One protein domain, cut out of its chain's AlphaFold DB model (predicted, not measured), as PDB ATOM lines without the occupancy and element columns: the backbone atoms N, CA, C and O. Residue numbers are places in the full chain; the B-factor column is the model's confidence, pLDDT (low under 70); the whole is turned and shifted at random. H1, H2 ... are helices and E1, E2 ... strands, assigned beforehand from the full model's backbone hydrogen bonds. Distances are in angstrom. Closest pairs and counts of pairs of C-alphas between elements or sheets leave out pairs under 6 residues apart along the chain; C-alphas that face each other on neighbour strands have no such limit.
ATOM      1  N   VAL A  95      72.020 -21.427  68.272       76.12
ATOM      2  CA  VAL A  95      70.913 -21.893  69.094       76.12
ATOM      3  C   VAL A  95      71.090 -23.387  69.260       76.12
ATOM      4  O   VAL A  95      71.242 -24.121  68.280       76.12
ATOM      5  N   ASN A  96      71.072 -23.835  70.511       82.94
ATOM      6  CA  ASN A  96      71.013 -25.255  70.806       82.94
ATOM      7  C   ASN A  96      69.604 -25.734  70.483       82.94
ATOM      8  O   ASN A  96      68.641 -25.250  71.059       82.94
ATOM      9  N   VAL A  97      69.461 -26.680  69.575       85.94
ATOM     10  CA  VAL A  97      68.180 -27.243  69.164       85.94
ATOM     11  C   VAL A  97      68.166 -28.706  69.550       85.94
ATOM     12  O   VAL A  97      69.127 -29.429  69.296       85.94
ATOM     13  N   TYR A  98      67.076 -29.136  70.173       87.94
ATOM     14  CA  TYR A  98      66.809 -30.541  70.414       87.94
ATOM     15  C   TYR A  98      65.709 -31.010  69.466       87.94
ATOM     16  O   TYR A  98      64.603 -30.475  69.501       87.94
ATOM     17  N   ILE A  99      66.028 -31.973  68.608       87.44
ATOM     18  CA  ILE A  99      65.118 -32.544  67.610       87.44
ATOM     19  C   ILE A  99      64.746 -33.937  68.094       87.44
ATOM     20  O   ILE A  99      65.635 -34.756  68.258       87.44
ATOM     21  N   TYR A 100      63.480 -34.223  68.364       86.38
ATOM     22  CA  TYR A 100      63.040 -35.475  68.985       86.38
ATOM     23  C   TYR A 100      61.661 -35.885  68.467       86.38
ATOM     24  O   TYR A 100      61.147 -35.283  67.534       86.38
ATOM     25  N   GLY A 101      61.073 -36.943  69.037       81.94
ATOM     26  CA  GLY A 101      59.721 -37.373  68.655       81.94
ATOM     27  C   GLY A 101      59.621 -37.825  67.197       81.94
ATOM     28  O   GLY A 101      58.544 -37.754  66.620       81.94
ATOM     29  N   ILE A 102      60.745 -38.251  66.615       81.75
ATOM     30  CA  ILE A 102      60.850 -38.617  65.206       81.75
ATOM     31  C   ILE A 102      60.083 -39.913  64.974       81.75
ATOM     32  O   ILE A 102      60.355 -40.930  65.613       81.75
ATOM     33  N   ASN A 103      59.119 -39.848  64.067       83.25
ATOM     34  CA  ASN A 103      58.336 -40.981  63.614       83.25
ATOM     35  C   ASN A 103      58.283 -40.963  62.089       83.25
ATOM     36  O   ASN A 103      57.555 -40.142  61.533       83.25
ATOM     37  N   ASN A 104      59.007 -41.879  61.448       80.12
ATOM     38  CA  ASN A 104      58.898 -42.162  60.022       80.12
ATOM     39  C   ASN A 104      58.302 -43.568  59.830       80.12
ATOM     40  O   ASN A 104      58.977 -44.568  60.061       80.12
ATOM     41  N   PRO A 105      57.015 -43.683  59.466       73.81
ATOM     42  CA  PRO A 105      56.347 -44.976  59.346       73.81
ATOM     43  C   PRO A 105      56.796 -45.800  58.124       73.81
ATOM     44  O   PRO A 105      56.354 -46.943  57.994       73.81
ATOM     45  N   GLY A 106      57.604 -45.227  57.224       67.75
ATOM     46  CA  GLY A 106      58.094 -45.884  56.010       67.75
ATOM     47  C   GLY A 106      59.305 -46.798  56.214       67.75
ATOM     48  O   GLY A 106      59.539 -47.658  55.364       67.75
ATOM     49  N   GLU A 107      60.026 -46.667  57.332       67.62
ATOM     50  CA  GLU A 107      61.319 -47.324  57.548       67.62
ATOM     51  C   GLU A 107      61.265 -48.410  58.641       67.62
ATOM     52  O   GLU A 107      60.590 -48.281  59.668       67.62
ATOM     53  N   GLU A 108      61.973 -49.523  58.425       63.75
ATOM     54  CA  GLU A 108      62.105 -50.591  59.418       63.75
ATOM     55  C   GLU A 108      63.311 -50.333  60.327       63.75
ATOM     56  O   GLU A 108      64.445 -50.620  59.961       63.75
ATOM     57  N   GLY A 109      63.088 -49.889  61.565       67.62
ATOM     58  CA  GLY A 109      64.184 -49.808  62.531       67.62
ATOM     59  C   GLY A 109      64.053 -48.690  63.547       67.62
ATOM     60  O   GLY A 109      62.964 -48.214  63.859       67.62
ATOM     61  N   THR A 110      65.191 -48.334  64.139       68.19
ATOM     62  CA  THR A 110      65.307 -47.119  64.946       68.19
ATOM     63  C   THR A 110      65.620 -45.948  64.030       68.19
ATOM     64  O   THR A 110      66.553 -46.103  63.249       68.19
ATOM     65  N   PRO A 111      64.958 -44.792  64.196       72.81
ATOM     66  CA  PRO A 111      65.211 -43.656  63.332       72.81
ATOM     67  C   PRO A 111      66.678 -43.227  63.275       72.81
ATOM     68  O   PRO A 111      67.336 -43.146  64.322       72.81
ATOM     69  N   GLU A 112      67.158 -42.888  62.077       77.12
ATOM     70  CA  GLU A 112      68.530 -42.426  61.811       77.12
ATOM     71  C   GLU A 112      68.564 -40.963  61.329       77.12
ATOM     72  O   GLU A 112      69.015 -40.658  60.218       77.12
ATOM     73  N   PRO A 113      68.085 -40.011  62.148       80.75
ATOM     74  CA  PRO A 113      67.907 -38.647  61.701       80.75
ATOM     75  C   PRO A 113      69.246 -37.924  61.564       80.75
ATOM     76  O   PRO A 113      70.182 -38.104  62.350       80.75
ATOM     77  N   TYR A 114      69.305 -36.990  60.630       79.06
ATOM     78  CA  TYR A 114      70.383 -36.031  60.513       79.06
ATOM     79  C   TYR A 114      69.874 -34.687  59.997       79.06
ATOM     80  O   TYR A 114      68.745 -34.557  59.535       79.06
ATOM     81  N   VAL A 115      70.699 -33.647  60.121       84.94
ATOM     82  CA  VAL A 115      70.336 -32.293  59.689       84.94
ATOM     83  C   VAL A 115      71.287 -31.832  58.607       84.94
ATOM     84  O   VAL A 115      72.499 -31.997  58.746       84.94
ATOM     85  N   ILE A 116      70.755 -31.192  57.573       77.75
ATOM     86  CA  ILE A 116      71.537 -30.502  56.544       77.75
ATOM     87  C   ILE A 116      71.139 -29.035  56.477       77.75
ATOM     88  O   ILE A 116      69.984 -28.667  56.671       77.75
ATOM     89  N   GLU A 117      72.107 -28.162  56.211       76.25
ATOM     90  CA  GLU A 117      71.809 -26.758  55.938       76.25
ATOM     91  C   GLU A 117      71.410 -26.627  54.468       76.25
ATOM     92  O   GLU A 117      72.178 -26.989  53.574       76.25
ATOM     93  N   LYS A 118      70.219 -26.075  54.213       66.12
ATOM     94  CA  LYS A 118      69.602 -26.020  52.878       66.12
ATOM     95  C   LYS A 118      70.493 -25.339  51.833       66.12
ATOM     96  O   LYS A 118      70.439 -25.669  50.653       66.12
ATOM     97  N   GLN A 119      71.379 -24.437  52.264       54.94
ATOM     98  CA  GLN A 119      72.343 -23.758  51.391       54.94
ATOM     99  C   GLN A 119      73.428 -24.674  50.792       54.94
ATOM    100  O   GLN A 119      74.072 -24.282  49.819       54.94
ATOM    101  N   TYR A 120      73.644 -25.874  51.346       51.25
ATOM    102  CA  TYR A 120      74.589 -26.861  50.806       51.25
ATOM    103  C   TYR A 120      73.952 -27.844  49.822       51.25
ATOM    104  O   TYR A 120      74.678 -28.616  49.194       51.25
ATOM    105  N   MET A 121      72.635 -27.776  49.608       50.09
ATOM    106  CA  MET A 121      71.974 -28.500  48.527       50.09
ATOM    107  C   MET A 121      72.251 -27.807  47.188       50.09
ATOM    108  O   MET A 121      71.456 -27.010  46.691       50.09
ATOM    109  N   ARG A 122      73.418 -28.082  46.598       42.62
ATOM    110  CA  ARG A 122      73.641 -27.809  45.175       42.62
ATOM    111  C   ARG A 122      72.978 -28.920  44.360       42.62
ATOM    112  O   ARG A 122      73.291 -30.098  44.519       42.62
ATOM    113  N   ASP A 123      72.082 -28.509  43.471       39.44
ATOM    114  CA  ASP A 123      71.594 -29.296  42.335       39.44
ATOM    115  C   ASP A 123      70.820 -30.587  42.677       39.44
ATOM    116  O   ASP A 123      70.918 -31.577  41.958       39.44
ATOM    117  N   GLY A 124      70.027 -30.580  43.758       40.16
ATOM    118  CA  GLY A 124      69.120 -31.694  44.103       40.16
ATOM    119  C   GLY A 124      69.826 -32.978  44.545       40.16
ATOM    120  O   GLY A 124      69.186 -34.006  44.734       40.16
ATOM    121  N   SER A 125      71.147 -32.924  44.714       41.19
ATOM    122  CA  SER A 125      71.895 -33.956  45.418       41.19
ATOM    123  C   SER A 125      71.865 -33.640  46.910       41.19
ATOM    124  O   SER A 125      72.100 -32.494  47.294       41.19
ATOM    125  N   HIS A 126      71.574 -34.644  47.733       48.50
ATOM    126  CA  HIS A 126      71.814 -34.607  49.169       48.50
ATOM    127  C   HIS A 126      73.289 -34.972  49.334       48.50
ATOM    128  O   HIS A 126      73.630 -36.159  49.289       48.50
ATOM    129  N   PRO A 127      74.231 -34.007  49.416       46.38
ATOM    130  CA  PRO A 127      75.565 -34.375  49.842       46.38
ATOM    131  C   PRO A 127      75.364 -34.977  51.231       46.38
ATOM    132  O   PRO A 127      74.781 -34.312  52.082       46.38
ATOM    133  N   GLY A 128      75.780 -36.226  51.452       47.00
ATOM    134  CA  GLY A 128      75.689 -36.924  52.745       47.00
ATOM    135  C   GLY A 128      76.570 -36.292  53.834       47.00
ATOM    136  O   GLY A 128      77.308 -36.980  54.537       47.00
ATOM    137  N   VAL A 129      76.566 -34.965  53.906       53.22
ATOM    138  CA  VAL A 129      77.331 -34.080  54.759       53.22
ATOM    139  C   VAL A 129      76.372 -33.605  55.834       53.22
ATOM    140  O   VAL A 129      75.684 -32.595  55.701       53.22
ATOM    141  N   HIS A 130      76.347 -34.382  56.905       63.94
ATOM    142  CA  HIS A 130      75.688 -34.041  58.158       63.94
ATOM    143  C   HIS A 130      76.154 -32.674  58.658       63.94
ATOM    144  O   HIS A 130      77.346 -32.352  58.586       63.94
ATOM    145  N   HIS A 131      75.236 -31.867  59.187       63.06
ATOM    146  CA  HIS A 131      75.587 -30.590  59.790       63.06
ATOM    147  C   HIS A 131      76.543 -30.841  60.973       63.06
ATOM    148  O   HIS A 131      76.170 -31.530  61.922       63.06
ATOM    149  N   PRO A 132      77.764 -30.273  60.970       61.16
ATOM    150  CA  PRO A 132      78.819 -30.635  61.924       61.16
ATOM    151  C   PRO A 132      78.504 -30.234  63.370       61.16
ATOM    152  O   PRO A 132      79.149 -30.711  64.296       61.16
ATOM    153  N   GLY A 133      77.525 -29.346  63.565       59.84
ATOM    154  CA  GLY A 133      77.024 -28.959  64.885       59.84
ATOM    155  C   GLY A 133      76.007 -29.934  65.483       59.84
ATOM    156  O   GLY A 133      75.547 -29.685  66.591       59.84
ATOM    157  N   CYS A 134      75.615 -30.995  64.774       73.00
ATOM    158  CA  CYS A 134      74.648 -31.980  65.251       73.00
ATOM    159  C   CYS A 134      75.349 -33.241  65.747       73.00
ATOM    160  O   CYS A 134      75.993 -33.947  64.976       73.00
ATOM    161  N   ASN A 135      75.181 -33.542  67.032       64.31
ATOM    162  CA  ASN A 135      75.609 -34.809  67.603       64.31
ATOM    163  C   ASN A 135      74.421 -35.772  67.609       64.31
ATOM    164  O   ASN A 135      73.392 -35.496  68.236       64.31
ATOM    165  N   VAL A 136      74.582 -36.907  66.926       63.06
ATOM    166  CA  VAL A 136      73.691 -38.056  67.092       63.06
ATOM    167  C   VAL A 136      73.917 -38.580  68.503       63.06
ATOM    168  O   VAL A 136      75.053 -38.866  68.883       63.06
ATOM    169  N   GLY A 137      72.859 -38.630  69.309       51.00
ATOM    170  CA  GLY A 137      72.951 -39.225  70.634       51.00
ATOM    171  C   GLY A 137      73.440 -40.669  70.506       51.00
ATOM    172  O   GLY A 137      72.881 -41.456  69.740       51.00
ATOM    173  N   GLU A 138      74.519 -41.014  71.209       38.25
ATOM    174  CA  GLU A 138      75.014 -42.384  71.236       38.25
ATOM    175  C   GLU A 138      73.961 -43.309  71.878       38.25
ATOM    176  O   GLU A 138      73.776 -43.352  73.096       38.25
ATOM    177  N   SER A 139      73.359 -44.142  71.029       38.56
ATOM    178  CA  SER A 139      72.714 -45.426  71.327       38.56
ATOM    179  C   SER A 139      71.335 -45.428  72.019       38.56
ATOM    180  O   SER A 139      71.134 -44.904  73.111       38.56
ATOM    181  N   SER A 140      70.425 -46.205  71.419       39.06
ATOM    182  CA  SER A 140      69.115 -46.691  71.900       39.06
ATOM    183  C   SER A 140      67.877 -45.812  71.638       39.06
ATOM    184  O   SER A 140      67.504 -44.945  72.425       39.06
ATOM    185  N   SER A 141      67.220 -46.105  70.505       38.59
ATOM    186  CA  SER A 141      65.759 -46.169  70.260       38.59
ATOM    187  C   SER A 141      64.841 -45.004  70.669       38.59
ATOM    188  O   SER A 141      63.626 -45.135  70.583       38.59
ATOM    189  N   THR A 142      65.388 -43.883  71.135       48.41
ATOM    190  CA  THR A 142      64.616 -42.765  71.709       48.41
ATOM    191  C   THR A 142      65.355 -41.425  71.647       48.41
ATOM    192  O   THR A 142      64.877 -40.429  72.191       48.41
ATOM    193  N   GLN A 143      66.552 -41.383  71.060       61.75
ATOM    194  CA  GLN A 143      67.456 -40.253  71.236       61.75
ATOM    195  C   GLN A 143      67.312 -39.246  70.104       61.75
ATOM    196  O   GLN A 143      67.737 -39.474  68.979       61.75
ATOM    197  N   GLY A 144      66.718 -38.107  70.443       69.94
ATOM    198  CA  GLY A 144      66.732 -36.934  69.592       69.94
ATOM    199  C   GLY A 144      68.140 -36.399  69.293       69.94
ATOM    200  O   GLY A 144      69.094 -36.673  70.025       69.94
ATOM    201  N   LEU A 145      68.263 -35.588  68.244       81.75
ATOM    202  CA  LEU A 145      69.493 -34.893  67.864       81.75
ATOM    203  C   LEU A 145      69.672 -33.630  68.702       81.75
ATOM    204  O   LEU A 145      68.745 -32.833  68.843       81.75
ATOM    205  N   SER A 146      70.882 -33.416  69.217       84.38
ATOM    206  CA  SER A 146      71.276 -32.118  69.776       84.38
ATOM    207  C   SER A 146      72.145 -31.389  68.763       84.38
ATOM    208  O   SER A 146      73.222 -31.871  68.413       84.38
ATOM    209  N   CYS A 147      71.668 -30.239  68.303       84.44
ATOM    210  CA  CYS A 147      72.286 -29.468  67.238       84.44
ATOM    211  C   CYS A 147      72.609 -28.046  67.682       84.44
ATOM    212  O   CYS A 147      71.762 -27.365  68.244       84.44
ATOM    213  N   GLU A 148      73.797 -27.565  67.347       84.50
ATOM    214  CA  GLU A 148      74.136 -26.148  67.400       84.50
ATOM    215  C   GLU A 148      73.909 -25.534  66.006       84.50
ATOM    216  O   GLU A 148      74.706 -25.738  65.086       84.50
ATOM    217  N   LEU A 149      72.778 -24.841  65.826       83.94
ATOM    218  CA  LEU A 149      72.335 -24.281  64.541       83.94
ATOM    219  C   LEU A 149      72.394 -22.753  64.556       83.94
ATOM    220  O   LEU A 149      72.229 -22.123  65.596       83.94
ATOM    221  N   LYS A 150      72.594 -22.119  63.402       81.12
ATOM    222  CA  LYS A 150      72.558 -20.654  63.302       81.12
ATOM    223  C   LYS A 150      71.106 -20.191  63.303       81.12
ATOM    224  O   LYS A 150      70.326 -20.645  62.474       81.12
ATOM    225  N   SER A 151      70.766 -19.235  64.166       75.19
ATOM    226  CA  SER A 151      69.409 -18.668  64.278       75.19
ATOM    227  C   SER A 151      68.819 -18.150  62.955       75.19
ATOM    228  O   SER A 151      67.610 -18.210  62.756       75.19
ATOM    229  N   GLY A 152      69.653 -17.676  62.025       72.31
ATOM    230  CA  GLY A 152      69.236 -17.241  60.688       72.31
ATOM    231  C   GLY A 152      69.237 -18.311  59.595       72.31
ATOM    232  O   GLY A 152      68.976 -17.978  58.439       72.31
ATOM    233  N   GLY A 153      69.589 -19.554  59.920       73.94
ATOM    234  CA  GLY A 153      69.707 -20.643  58.958       73.94
ATOM    235  C   GLY A 153      68.371 -21.315  58.639       73.94
ATOM    236  O   GLY A 153      67.415 -21.254  59.408       73.94
ATOM    237  N   THR A 154      68.314 -21.971  57.482       81.88
ATOM    238  CA  THR A 154      67.238 -22.907  57.128       81.88
ATOM    239  C   THR A 154      67.843 -24.291  56.993       81.88
ATOM    240  O   THR A 154      68.845 -24.464  56.290       81.88
ATOM    241  N   TYR A 155      67.233 -25.258  57.663       86.19
ATOM    242  CA  TYR A 155      67.757 -26.612  57.766       86.19
ATOM    243  C   TYR A 155      66.687 -27.629  57.411       86.19
ATOM    244  O   TYR A 155      65.500 -27.369  57.590       86.19
ATOM    245  N   GLU A 156      67.110 -28.786  56.937       87.31
ATOM    246  CA  GLU A 156      66.229 -29.918  56.686       87.31
ATOM    247  C   GLU A 156      66.612 -31.051  57.618       87.31
ATOM    248  O   GLU A 156      67.800 -31.310  57.827       87.31
ATOM    249  N   VAL A 157      65.594 -31.663  58.212       87.38
ATOM    250  CA  VAL A 157      65.735 -32.903  58.958       87.38
ATOM    251  C   VAL A 157      65.488 -34.020  57.966       87.38
ATOM    252  O   VAL A 157      64.449 -34.064  57.311       87.38
ATOM    253  N   MET A 158      66.480 -34.878  57.852       83.00
ATOM    254  CA  MET A 158      66.499 -36.023  56.967       83.00
ATOM    255  C   MET A 158      66.610 -37.279  57.813       83.00
ATOM    256  O   MET A 158      67.119 -37.220  58.933       83.00
ATOM    257  N   GLU A 159      66.205 -38.405  57.268       79.69
ATOM    258  CA  GLU A 159      66.518 -39.720  57.792       79.69
ATOM    259  C   GLU A 159      67.410 -40.444  56.808       79.69
ATOM    260  O   GLU A 159      67.231 -40.341  55.595       79.69
ATOM    261  N   ARG A 160      68.436 -41.108  57.328       75.06
ATOM    262  CA  ARG A 160      69.289 -41.931  56.491       75.06
ATOM    263  C   ARG A 160      68.543 -43.213  56.162       75.06
ATOM    264  O   ARG A 160      68.269 -43.976  57.069       75.06
ATOM    265  N   ASP A 161      68.348 -43.461  54.877       68.94
ATOM    266  CA  ASP A 161      67.780 -44.715  54.389       68.94
ATOM    267  C   ASP A 161      68.901 -45.640  53.889       68.94
ATOM    268  O   ASP A 161      69.881 -45.211  53.262       68.94
ATOM    269  N   ASP A 162      68.765 -46.934  54.160       63.28
ATOM    270  CA  ASP A 162      69.725 -47.967  53.790       63.28
ATOM    271  C   ASP A 162      69.488 -48.569  52.387       63.28
ATOM    272  O   ASP A 162      70.338 -49.333  51.901       63.28
ATOM    273  N   GLY A 163      68.394 -48.199  51.699       57.53
ATOM    274  CA  GLY A 163      67.976 -48.861  50.457       57.53
ATOM    275  C   GLY A 163      67.562 -47.984  49.267       57.53
ATOM    276  O   GLY A 163      67.890 -48.342  48.129       57.53
ATOM    277  N   ASN A 164      66.834 -46.884  49.470       63.31
ATOM    278  CA  ASN A 164      66.128 -46.151  48.406       63.31
ATOM    279  C   ASN A 164      66.413 -44.633  48.334       63.31
ATOM    280  O   ASN A 164      66.173 -44.026  47.287       63.31
ATOM    281  N   GLY A 165      67.066 -44.076  49.349       69.50
ATOM    282  CA  GLY A 165      67.521 -42.687  49.395       69.50
ATOM    283  C   GLY A 165      66.985 -41.995  50.638       69.50
ATOM    284  O   GLY A 165      65.926 -42.346  51.124       69.50
ATOM    285  N   ASP A 166      67.736 -41.032  51.163       76.62
ATOM    286  CA  ASP A 166      67.408 -40.408  52.446       76.62
ATOM    287  C   ASP A 166      66.012 -39.754  52.444       76.62
ATOM    288  O   ASP A 166      65.694 -38.955  51.555       76.62
ATOM    289  N   ASP A 167      65.211 -40.044  53.469       77.75
ATOM    290  CA  ASP A 167      63.840 -39.551  53.598       77.75
ATOM    291  C   ASP A 167      63.818 -38.132  54.167       77.75
ATOM    292  O   ASP A 167      64.440 -37.818  55.184       77.75
ATOM    293  N   PHE A 168      63.070 -37.237  53.525       84.38
ATOM    294  CA  PHE A 168      62.848 -35.893  54.050       84.38
ATOM    295  C   PHE A 168      61.790 -35.923  55.155       84.38
ATOM    296  O   PHE A 168      60.654 -36.311  54.908       84.38
ATOM    297  N   LEU A 169      62.136 -35.441  56.352       84.62
ATOM    298  CA  LEU A 169      61.243 -35.446  57.517       84.62
ATOM    299  C   LEU A 169      60.641 -34.072  57.846       84.62
ATOM    300  O   LEU A 169      59.679 -33.977  58.608       84.62
ATOM    301  N   GLY A 170      61.224 -32.986  57.329       88.06
ATOM    302  CA  GLY A 170      60.705 -31.635  57.532       88.06
ATOM    303  C   GLY A 170      61.759 -30.529  57.463       88.06
ATOM    304  O   GLY A 170      62.967 -30.758  57.444       88.06
ATOM    305  N   THR A 171      61.293 -29.276  57.442       89.62
ATOM    306  CA  THR A 171      62.153 -28.079  57.390       89.62
ATOM    307  C   THR A 171      62.125 -27.300  58.706       89.62
ATOM    308  O   THR A 171      61.064 -26.898  59.180       89.62
ATOM    309  N   ILE A 172      63.307 -26.990  59.243       89.62
ATOM    310  CA  ILE A 172      63.512 -26.035  60.337       89.62
ATOM    311  C   ILE A 172      63.735 -24.647  59.735       89.62
ATOM    312  O   ILE A 172      64.672 -24.424  58.960       89.62
ATOM    313  N   THR A 173      62.886 -23.696  60.114       85.50
ATOM    314  CA  THR A 173      62.935 -22.318  59.607       85.50
ATOM    315  C   THR A 173      63.633 -21.366  60.587       85.50
ATOM    316  O   THR A 173      63.652 -21.629  61.793       85.50
ATOM    317  N   PRO A 174      64.136 -20.209  60.118       80.94
ATOM    318  CA  PRO A 174      64.702 -19.184  61.000       80.94
ATOM    319  C   PRO A 174      63.728 -18.697  62.086       80.94
ATOM    320  O   PRO A 174      64.133 -18.355  63.196       80.94
ATOM    321  N   GLU A 175      62.424 -18.671  61.792       78.81
ATOM    322  CA  GLU A 175      61.401 -18.250  62.756       78.81
ATOM    323  C   GLU A 175      61.323 -19.210  63.948       78.81
ATOM    324  O   GLU A 175      61.288 -18.763  65.096       78.81
ATOM    325  N   MET A 176      61.398 -20.519  63.687       83.44
ATOM    326  CA  MET A 176      61.431 -21.544  64.733       83.44
ATOM    327  C   MET A 176      62.669 -21.391  65.612       83.44
ATOM    328  O   MET A 176      62.573 -21.517  66.824       83.44
ATOM    329  N   LEU A 177      63.826 -21.068  65.028       81.81
ATOM    330  CA  LEU A 177      65.085 -20.911  65.764       81.81
ATOM    331  C   LEU A 177      65.151 -19.635  66.613       81.81
ATOM    332  O   LEU A 177      65.990 -19.543  67.505       81.81
ATOM    333  N   THR A 178      64.289 -18.653  66.344       74.50
ATOM    334  CA  THR A 178      64.289 -17.344  67.019       74.50
ATOM    335  C   THR A 178      63.184 -17.187  68.062       74.50
ATOM    336  O   THR A 178      63.262 -16.272  68.880       74.50
ATOM    337  N   HIS A 179      62.198 -18.092  68.099       73.19
ATOM    338  CA  HIS A 179      61.118 -18.075  69.092       73.19
ATOM    339  C   HIS A 179      61.089 -19.352  69.953       73.19
ATOM    340  O   HIS A 179      61.207 -20.457  69.419       73.19
ATOM    341  N   PRO A 180      60.934 -19.245  71.287       75.50
ATOM    342  CA  PRO A 180      60.884 -20.415  72.155       75.50
ATOM    343  C   PRO A 180      59.589 -21.197  71.930       75.50
ATOM    344  O   PRO A 180      58.510 -20.618  71.814       75.50
ATOM    345  N   GLY A 181      59.689 -22.521  71.926       79.88
ATOM    346  CA  GLY A 181      58.541 -23.398  71.745       79.88
ATOM    347  C   GLY A 181      58.949 -24.808  71.347       79.88
ATOM    348  O   GLY A 181      60.126 -25.088  71.132       79.88
ATOM    349  N   THR A 182      57.954 -25.684  71.259       89.75
ATOM    350  CA  THR A 182      58.070 -26.956  70.546       89.75
ATOM    351  C   THR A 182      57.318 -26.801  69.235       89.75
ATOM    352  O   THR A 182      56.146 -26.421  69.237       89.75
ATOM    353  N   TYR A 183      58.000 -27.080  68.133       89.06
ATOM    354  CA  TYR A 183      57.437 -27.036  66.792       89.06
ATOM    355  C   TYR A 183      57.275 -28.454  66.274       89.06
ATOM    356  O   TYR A 183      58.223 -29.230  66.318       89.06
ATOM    357  N   HIS A 184      56.087 -28.758  65.768       91.19
ATOM    358  CA  HIS A 184      55.808 -30.004  65.070       91.19
ATOM    359  C   HIS A 184      56.009 -29.751  63.578       91.19
ATOM    360  O   HIS A 184      55.301 -28.921  62.999       91.19
ATOM    361  N   ILE A 185      56.992 -30.417  62.982       89.94
ATOM    362  CA  ILE A 185      57.255 -30.374  61.543       89.94
ATOM    363  C   ILE A 185      56.960 -31.744  60.937       89.94
ATOM    364  O   ILE A 185      57.025 -32.761  61.628       89.94
ATOM    365  N   SER A 186      56.609 -31.750  59.658       87.75
ATOM    366  CA  SER A 186      56.337 -32.966  58.904       87.75
ATOM    367  C   SER A 186      56.946 -32.891  57.512       87.75
ATOM    368  O   SER A 186      57.293 -31.804  57.029       87.75
ATOM    369  N   ASP A 187      57.021 -34.051  56.875       84.62
ATOM    370  CA  ASP A 187      57.271 -34.194  55.447       84.62
ATOM    371  C   ASP A 187      56.113 -33.619  54.606       84.62
ATOM    372  O   ASP A 187      55.128 -33.074  55.124       84.62
ATOM    373  N   GLU A 188      56.253 -33.710  53.283       78.88
ATOM    374  CA  GLU A 188      55.288 -33.164  52.322       78.88
ATOM    375  C   GLU A 188      53.909 -33.837  52.416       78.88
ATOM    376  O   GLU A 188      52.885 -33.173  52.232       78.88
ATOM    377  N   ASP A 189      53.886 -35.127  52.763       79.62
ATOM    378  CA  ASP A 189      52.671 -35.941  52.849       79.62
ATOM    379  C   ASP A 189      52.078 -36.006  54.272       79.62
ATOM    380  O   ASP A 189      51.000 -36.572  54.477       79.62
ATOM    381  N   GLY A 190      52.745 -35.407  55.264       81.25
ATOM    382  CA  GLY A 190      52.329 -35.383  56.669       81.25
ATOM    383  C   GLY A 190      52.463 -36.725  57.399       81.25
ATOM    384  O   GLY A 190      51.855 -36.905  58.457       81.25
ATOM    385  N   SER A 191      53.195 -37.676  56.822       79.81
ATOM    386  CA  SER A 191      53.358 -39.036  57.341       79.81
ATOM    387  C   SER A 191      54.508 -39.121  58.336       79.81
ATOM    388  O   SER A 191      54.363 -39.758  59.386       79.81
ATOM    389  N   ALA A 192      55.619 -38.446  58.037       81.44
ATOM    390  CA  ALA A 192      56.711 -38.271  58.974       81.44
ATOM    391  C   ALA A 192      56.432 -37.094  59.917       81.44
ATOM    392  O   ALA A 192      55.955 -36.041  59.495       81.44
ATOM    393  N   ILE A 193      56.729 -37.263  61.206       83.62
ATOM    394  CA  ILE A 193      56.561 -36.208  62.214       83.62
ATOM    395  C   ILE A 193      57.843 -36.078  63.024       83.62
ATOM    396  O   ILE A 193      58.420 -37.081  63.446       83.62
ATOM    397  N   VAL A 194      58.257 -34.836  63.265       86.88
ATOM    398  CA  VAL A 194      59.423 -34.489  64.075       86.88
ATOM    399  C   VAL A 194      59.102 -33.299  64.976       86.88
ATOM    400  O   VAL A 194      58.520 -32.304  64.540       86.88
ATOM    401  N   ASP A 195      59.544 -33.373  66.230       89.19
ATOM    402  CA  ASP A 195      59.481 -32.269  67.180       89.19
ATOM    403  C   ASP A 195      60.812 -31.521  67.217       89.19
ATOM    404  O   ASP A 195      61.880 -32.114  67.371       89.19
ATOM    405  N   VAL A 196      60.754 -30.196  67.140       89.31
ATOM    406  CA  VAL A 196      61.923 -29.316  67.193       89.31
ATOM    407  C   VAL A 196      61.772 -28.351  68.357       89.31
ATOM    408  O   VAL A 196      60.804 -27.595  68.431       89.31
ATOM    409  N   GLN A 197      62.746 -28.349  69.265       87.69
ATOM    410  CA  GLN A 197      62.769 -27.474  70.432       87.69
ATOM    411  C   GLN A 197      64.086 -26.687  70.502       87.69
ATOM    412  O   GLN A 197      65.105 -27.218  70.958       87.69
ATOM    413  N   PRO A 198      64.079 -25.406  70.105       83.31
ATOM    414  CA  PRO A 198      65.163 -24.488  70.416       83.31
ATOM    415  C   PRO A 198      65.286 -24.286  71.935       83.31
ATOM    416  O   PRO A 198      64.298 -24.065  72.639       83.31
ATOM    417  N   ARG A 199      66.513 -24.348  72.442       75.75
ATOM    418  CA  ARG A 199      66.914 -24.122  73.832       75.75
ATOM    419  C   ARG A 199      67.692 -22.809  73.893       75.75
ATOM    420  O   ARG A 199      68.875 -22.773  73.552       75.75
ATOM    421  N   MET A 200      66.979 -21.752  74.273       64.50
ATOM    422  CA  MET A 200      67.479 -20.377  74.424       64.50
ATOM    423  C   MET A 200      67.851 -20.071  75.869       64.50
ATOM    424  O   MET A 200      67.198 -20.644  76.772       64.50
TER     425      MET A 200
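Overview. This is residues 95 to 200 of the 200 residues of an uncharacterized protein of Streptomyces albulus (UniProt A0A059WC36). The domain is a sandwich, two antiparallel sheets face to face, with the strongly twisted sheet E3 E1 E7 E6 on one side and the smaller sheet E2 E4 E5 on the other. The short helix H1 sits at one end, and a long loop, residues 118 to 144, runs outside the sandwich from E2 to E3. The printed part has 106 residues, with the named elements in the order E1 E2 E3 E4 E5 H1 E6 E7; the class is mostly strand, though under half of the residues are in named elements. The whole is compact, with a radius of gyration of the C-alphas of 12.8 A and spans of 36 by 33 by 28 A.

Arrangement. E1, residues 95 to 103, is an inner strand of the four-stranded sheet. E3, residues 145 to 150, is its antiparallel neighbour, with N 97 and O 147 2.7 A apart. E7, residues 193 to 199, is its other antiparallel neighbour, with N 100 and O 195 2.8 A apart. E6, residues 183 to 186, is an edge strand and forms a hairpin with E7, with N 185 and O 194 2.9 A apart. In the other sheet, E2, residues 113 to 117, is antiparallel to E4, residues 155 to 159, with N 114 and O 158 2.8 A apart. E4 forms a hairpin with E5, residues 167 to 172, with N 155 and O 172 3.0 A apart. The parts of the two sheets that face each other are 9.2 A centre to centre, and the strands of the one stand at 29 degrees to those of the other. The closest C-alphas of E5 and E6 are those of Gly 170 and Ser 186, 4.8 A apart. H1, residues 174 to 178, is on the four-stranded sheet at a height of 6.4 A, over none of its strands; its O i to N i+4 pair is within hydrogen-bond range.

Along the chain. E1 begins at C-alpha 95 (70.913, -21.893, 69.094) and is 23.5 A long. E2 is 13.8 A, E3 15.3 A, E4 13.2 A and E5 15.1 A long. H1 is 6.3 A and E6 9.9 A long. E7 is 19.7 A long and ends at C-alpha 199 (66.914, -24.122, 73.832).

Size, cuts and confidence. The C-alphas farthest apart are those of Gly 163 and Met 200, 37.2 A. The printed part has no cut. The link from E2 to E3 is long, 27 residues, of which 134 to 135 pair antiparallel with residues 146 to 147 of E3. The mean pLDDT of the printed part is 72.9; 37 residues are under 70, among them 118 to 133 and 135 to 144.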